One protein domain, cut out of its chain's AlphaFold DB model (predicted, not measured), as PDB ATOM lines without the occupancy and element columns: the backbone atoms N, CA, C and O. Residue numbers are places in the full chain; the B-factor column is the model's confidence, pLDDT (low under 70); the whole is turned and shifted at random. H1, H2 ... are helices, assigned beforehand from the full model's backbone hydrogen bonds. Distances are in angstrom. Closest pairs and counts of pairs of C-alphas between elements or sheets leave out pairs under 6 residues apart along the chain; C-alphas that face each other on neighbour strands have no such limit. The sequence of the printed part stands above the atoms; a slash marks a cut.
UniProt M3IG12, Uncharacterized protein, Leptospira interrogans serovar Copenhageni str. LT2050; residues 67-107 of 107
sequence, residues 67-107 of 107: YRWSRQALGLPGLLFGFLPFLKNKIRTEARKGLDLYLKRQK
ATOM      1  N   TYR A  67     163.341 137.499 160.044       91.50
ATOM      2  CA  TYR A  67     162.203 137.607 159.127       91.50
ATOM      3  C   TYR A  67     162.235 136.520 158.042       91.50
ATOM      4  O   TYR A  67     161.272 135.768 157.893       91.50
ATOM      5  N   ARG A  68     163.374 136.363 157.348       92.31
ATOM      6  CA  ARG A  68     163.575 135.308 156.334       92.31
ATOM      7  C   ARG A  68     163.337 133.918 156.919       92.31
ATOM      8  O   ARG A  68     162.630 133.119 156.312       92.31
ATOM      9  N   TRP A  69     163.884 133.661 158.104       94.12
ATOM     10  CA  TRP A  69     163.678 132.406 158.817       94.12
ATOM     11  C   TRP A  69     162.201 132.183 159.168       94.12
ATOM     12  O   TRP A  69     161.661 131.122 158.874       94.12
ATOM     13  N   SER A  70     161.521 133.186 159.729       93.38
ATOM     14  CA  SER A  70     160.132 133.069 160.187       93.38
ATOM     15  C   SER A  70     159.176 132.747 159.038       93.38
ATOM     16  O   SER A  70     158.313 131.886 159.191       93.38
ATOM     17  N   ARG A  71     159.387 133.344 157.857       93.94
ATOM     18  CA  ARG A  71     158.635 133.045 156.630       93.94
ATOM     19  C   ARG A  71     158.746 131.579 156.223       93.94
ATOM     20  O   ARG A  71     157.739 130.967 155.884       93.94
ATOM     21  N   GLN A  72     159.948 131.006 156.280       93.88
ATOM     22  CA  GLN A  72     160.172 129.602 155.924       93.88
ATOM     23  C   GLN A  72     159.663 128.649 157.015       93.88
ATOM     24  O   GLN A  72     158.983 127.671 156.720       93.88
ATOM     25  N   ALA A  73     159.950 128.958 158.280       92.19
ATOM     26  CA  ALA A  73     159.637 128.105 159.419       92.19
ATOM     27  C   ALA A  73     158.136 128.083 159.742       92.19
ATOM     28  O   ALA A  73     157.588 127.032 160.058       92.19
ATOM     29  N   LEU A  74     157.443 129.219 159.665       91.38
ATOM     30  CA  LEU A  74     156.037 129.332 160.069       91.38
ATOM     31  C   LEU A  74     155.080 129.393 158.874       91.38
ATOM     32  O   LEU A  74     153.913 129.053 159.022       91.38
ATOM     33  N   GLY A  75     155.548 129.767 157.680       90.19
ATOM     34  CA  GLY A  75     154.687 129.994 156.518       90.19
ATOM     35  C   GLY A  75     153.886 131.284 156.659       90.19
ATOM     36  O   GLY A  75     154.465 132.339 156.916       90.19
ATOM     37  N   LEU A  76     152.560 131.199 156.511       90.56
ATOM     38  CA  LEU A  76     151.666 132.361 156.485       90.56
ATOM     39  C   LEU A  76     151.795 133.262 157.736       90.56
ATOM     40  O   LEU A  76     152.005 134.459 157.560       90.56
ATOM     41  N   PRO A  77     151.825 132.739 158.982       87.88
ATOM     42  CA  PRO A  77     152.079 133.568 160.162       87.88
ATOM     43  C   PRO A  77     153.442 134.273 160.147       87.88
ATOM     44  O   PRO A  77     153.567 135.393 160.632       87.88
ATOM     45  N   GLY A  78     154.477 133.637 159.593       88.44
ATOM     46  CA  GLY A  78     155.808 134.237 159.481       88.44
ATOM     47  C   GLY A  78     155.903 135.292 158.382       88.44
ATOM     48  O   GLY A  78     156.668 136.241 158.504       88.44
ATOM     49  N   LEU A  79     155.104 135.152 157.324       89.50
ATOM     50  CA  LEU A  79     154.968 136.162 156.278       89.50
ATOM     51  C   LEU A  79     154.224 137.399 156.785       89.50
ATOM     52  O   LEU A  79     154.704 138.508 156.586       89.50
ATOM     53  N   LEU A  80     153.100 137.199 157.475       90.38
ATOM     54  CA  LEU A  80     152.235 138.289 157.926       90.38
ATOM     55  C   LEU A  80     152.751 138.993 159.183       90.38
ATOM     56  O   LEU A  80     152.578 140.195 159.323       90.38
ATOM     57  N   PHE A  81     153.390 138.263 160.101       91.19
ATOM     58  CA  PHE A  81     153.751 138.794 161.422       91.19
ATOM     59  C   PHE A  81     155.247 138.698 161.740       91.19
ATOM     60  O   PHE A  81     155.667 139.037 162.845       91.19
ATOM     61  N   GLY A  82     156.080 138.250 160.795       85.50
ATOM     62  CA  GLY A  82     157.521 138.057 161.004       85.50
ATOM     63  C   GLY A  82     158.314 139.331 161.296       85.50
ATOM     64  O   GLY A  82     159.400 139.250 161.871       85.50
ATOM     65  N   PHE A  83     157.788 140.495 160.911       88.56
ATOM     66  CA  PHE A  83     158.384 141.801 161.203       88.56
ATOM     67  C   PHE A  83     157.931 142.372 162.555       88.56
ATOM     68  O   PHE A  83     158.590 143.261 163.090       88.56
ATOM     69  N   LEU A  84     156.842 141.852 163.140       91.25
ATOM     70  CA  LEU A  84     156.327 142.334 164.419       91.25
ATOM     71  C   LEU A  84     157.145 141.770 165.595       91.25
ATOM     72  O   LEU A  84     157.413 140.562 165.653       91.25
ATOM     73  N   PRO A  85     157.476 142.594 166.610       88.62
ATOM     74  CA  PRO A  85     158.231 142.142 167.782       88.62
ATOM     75  C   PRO A  85     157.471 141.088 168.605       88.62
ATOM     76  O   PRO A  85     158.091 140.236 169.246       88.62
ATOM     77  N   PHE A  86     156.136 141.091 168.536       91.62
ATOM     78  CA  PHE A  86     155.268 140.113 169.195       91.62
ATOM     79  C   PHE A  86     155.622 138.666 168.824       91.62
ATOM     80  O   PHE A  86     155.797 137.825 169.708       91.62
ATOM     81  N   LEU A  87     155.796 138.372 167.529       90.25
ATOM     82  CA  LEU A  87     156.074 137.007 167.082       90.25
ATOM     83  C   LEU A  87     157.438 136.524 167.591       90.25
ATOM     84  O   LEU A  87     157.567 135.392 168.062       90.25
ATOM     85  N   LYS A  88     158.444 137.405 167.573       90.50
ATOM     86  CA  LYS A  88     159.777 137.128 168.125       90.50
ATOM     87  C   LYS A  88     159.712 136.805 169.619       90.50
ATOM     88  O   LYS A  88     160.337 135.840 170.062       90.50
ATOM     89  N   ASN A  89     158.939 137.567 170.389       92.62
ATOM     90  CA  ASN A  89     158.780 137.350 171.828       92.62
ATOM     91  C   ASN A  89     158.015 136.057 172.143       92.62
ATOM     92  O   ASN A  89     158.415 135.314 173.044       92.62
ATOM     93  N   LYS A  90     156.985 135.723 171.358       92.25
ATOM     94  CA  LYS A  90     156.260 134.452 171.483       92.25
ATOM     95  C   LYS A  90     157.186 133.255 171.258       92.25
ATOM     96  O   LYS A  90     157.230 132.347 172.081       92.25
ATOM     97  N   ILE A  91     157.989 133.284 170.192       90.44
ATOM     98  CA  ILE A  91     158.945 132.210 169.880       90.44
ATOM     99  C   ILE A  91     160.001 132.064 170.981       90.44
ATOM    100  O   ILE A  91     160.307 130.944 171.380       90.44
ATOM    101  N   ARG A  92     160.521 133.178 171.515       91.88
ATOM    102  CA  ARG A  92     161.455 133.163 172.654       91.88
ATOM    103  C   ARG A  92     160.845 132.521 173.896       91.88
ATOM    104  O   ARG A  92     161.509 131.729 174.555       91.88
ATOM    105  N   THR A  93     159.592 132.849 174.192       94.88
ATOM    106  CA  THR A  93     158.871 132.303 175.348       94.88
ATOM    107  C   THR A  93     158.686 130.793 175.212       94.88
ATOM    108  O   THR A  93     159.009 130.048 176.131       94.88
ATOM    109  N   GLU A  94     158.249 130.325 174.043       92.00
ATOM    110  CA  GLU A  94     158.084 128.892 173.771       92.00
ATOM    111  C   GLU A  94     159.418 128.129 173.807       92.00
ATOM    112  O   GLU A  94     159.495 127.042 174.378       92.00
ATOM    113  N   ALA A  95     160.492 128.712 173.266       91.50
ATOM    114  CA  ALA A  95     161.831 128.130 173.359       91.50
ATOM    115  C   ALA A  95     162.307 128.015 174.818       91.50
ATOM    116  O   ALA A  95     162.859 126.984 175.202       91.50
ATOM    117  N   ARG A  96     162.052 129.041 175.642       94.50
ATOM    118  CA  ARG A  96     162.403 129.034 177.066       94.50
ATOM    119  C   ARG A  96     161.642 127.959 177.835       94.50
ATOM    120  O   ARG A  96     162.269 127.197 178.557       94.50
ATOM    121  N   LYS A  97     160.332 127.821 177.604       95.19
ATOM    122  CA  LYS A  97     159.530 126.737 178.198       95.19
ATOM    123  C   LYS A  97     160.103 125.356 177.869       95.19
ATOM    124  O   LYS A  97     160.216 124.514 178.752       95.19
ATOM    125  N   GLY A  98     160.483 125.125 176.609       92.88
ATOM    126  CA  GLY A  98     161.105 123.865 176.188       92.88
ATOM    127  C   GLY A  98     162.438 123.593 176.891       92.88
ATOM    128  O   GLY A  98     162.681 122.471 177.333       92.88
ATOM    129  N   LEU A  99     163.273 124.626 177.044       92.19
ATOM    130  CA  LEU A  99     164.529 124.535 177.788       92.19
ATOM    131  C   LEU A  99     164.289 124.219 179.270       92.19
ATOM    132  O   LEU A  99     164.914 123.307 179.805       92.19
ATOM    133  N   ASP A 100     163.361 124.923 179.915       96.06
ATOM    134  CA  ASP A 100     163.037 124.722 181.330       96.06
ATOM    135  C   ASP A 100     162.536 123.291 181.588       96.06
ATOM    136  O   ASP A 100     162.922 122.658 182.571       96.06
ATOM    137  N   LEU A 101     161.720 122.742 180.681       95.56
ATOM    138  CA  LEU A 101     161.263 121.349 180.741       95.56
ATOM    139  C   LEU A 101     162.412 120.347 180.599       95.56
ATOM    140  O   LEU A 101     162.448 119.357 181.327       95.56
ATOM    141  N   TYR A 102     163.354 120.591 179.686       94.44
ATOM    142  CA  TYR A 102     164.538 119.746 179.536       94.44
ATOM    143  C   TYR A 102     165.399 119.758 180.806       94.44
ATOM    144  O   TYR A 102     165.754 118.697 181.311       94.44
ATOM    145  N   LEU A 103     165.662 120.941 181.368       94.62
ATOM    146  CA  LEU A 103     166.458 121.089 182.590       94.62
ATOM    147  C   LEU A 103     165.813 120.398 183.798       94.62
ATOM    148  O   LEU A 103     166.524 119.810 184.605       94.62
ATOM    149  N   LYS A 104     164.479 120.426 183.913       95.50
ATOM    150  CA  LYS A 104     163.752 119.698 184.966       95.50
ATOM    151  C   LYS A 104     163.878 118.178 184.847       95.50
ATOM    152  O   LYS A 104     163.848 117.515 185.867       95.50
ATOM    153  N   ARG A 105     164.002 117.640 183.628       94.62
ATOM    154  CA  ARG A 105     164.153 116.193 183.372       94.62
ATOM    155  C   ARG A 105     165.584 115.679 183.542       94.62
ATOM    156  O   ARG A 105     165.781 114.474 183.569       94.62
ATOM    157  N   GLN A 106     166.573 116.569 183.517       87.81
ATOM    158  CA  GLN A 106     167.993 116.229 183.677       87.81
ATOM    159  C   GLN A 106     168.477 116.363 185.130       87.81
ATOM    160  O   GLN A 106     169.632 116.047 185.405       87.81
ATOM    161  N   LYS A 107     167.624 116.876 186.023       58.22
ATOM    162  CA  LYS A 107     167.811 116.804 187.473       58.22
ATOM    163  C   LYS A 107     167.253 115.488 187.985       58.22
ATOM    164  O   LYS A 107     167.867 114.964 188.933       58.22
TER     165      LYS A 107
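AT A GLANCE: This is residues 67 to 107 of the 107 residues of an uncharacterized protein of Leptospira interrogans serovar Copenhageni str. LT2050 (UniProt M3IG12). One long straight helix, H3, stands out as an arm from a small head made of two short helices, H1 and H2, folded back on each other as a helical hairpin. H3 makes most of the length, and the head sits at its first end, where residues 82 to 84 join the two parts; residues 92 to 107 stick out. The printed part has 41 residues with three named helices in the order H1, H2, H3 and no named strand, and its class is all helix. It is loose, with a radius of gyration of the C-alphas of 12.8 A, and spans 39 by 17 by 12 A, a rod in outline.

IN THESE COORDINATES: H3 holds residues 85 to 105 and is 30.8 A long from C-alpha 85 at (158.231, 142.142, 167.782) to C-alpha 105 at (164.153, 116.193, 183.372). H2 holds residues 76 to 81 and measures 8.4 A from first to last C-alpha. H1 holds residues 67 to 74, measures 10.4 A, and begins with C-alpha 67 at (162.203, 137.607, 159.127).

HOW THE PARTS SIT: H3 and H2 are close but not clearly touching; their closest C-alphas, those of Leu 87 and Phe 81, are 6.4 A apart. They run opposite ways at a steep tilt of 67 degrees. H2 and H1 touch, and their closest C-alphas, those of Gly 78 and Arg 71, are 4.2 A apart. These two form a helical hairpin, running opposite ways at a steep tilt of 40 degrees. H1 and H3 are apart. In H1, H2 and H3 every O i to N i+4 pair is within hydrogen-bond range.

THE WHOLE: The two C-alphas farthest apart, those of Leu 80 and Lys 107, are 39.7 A apart. Residues 92 to 107, of which 92 to 105 belong to H3, stand free. The printed part has no cut, and the links H1 to H2 and H2 to H3 are tight. The mean pLDDT of the printed part is 91.1; residue 107, the chain's last, is under 70.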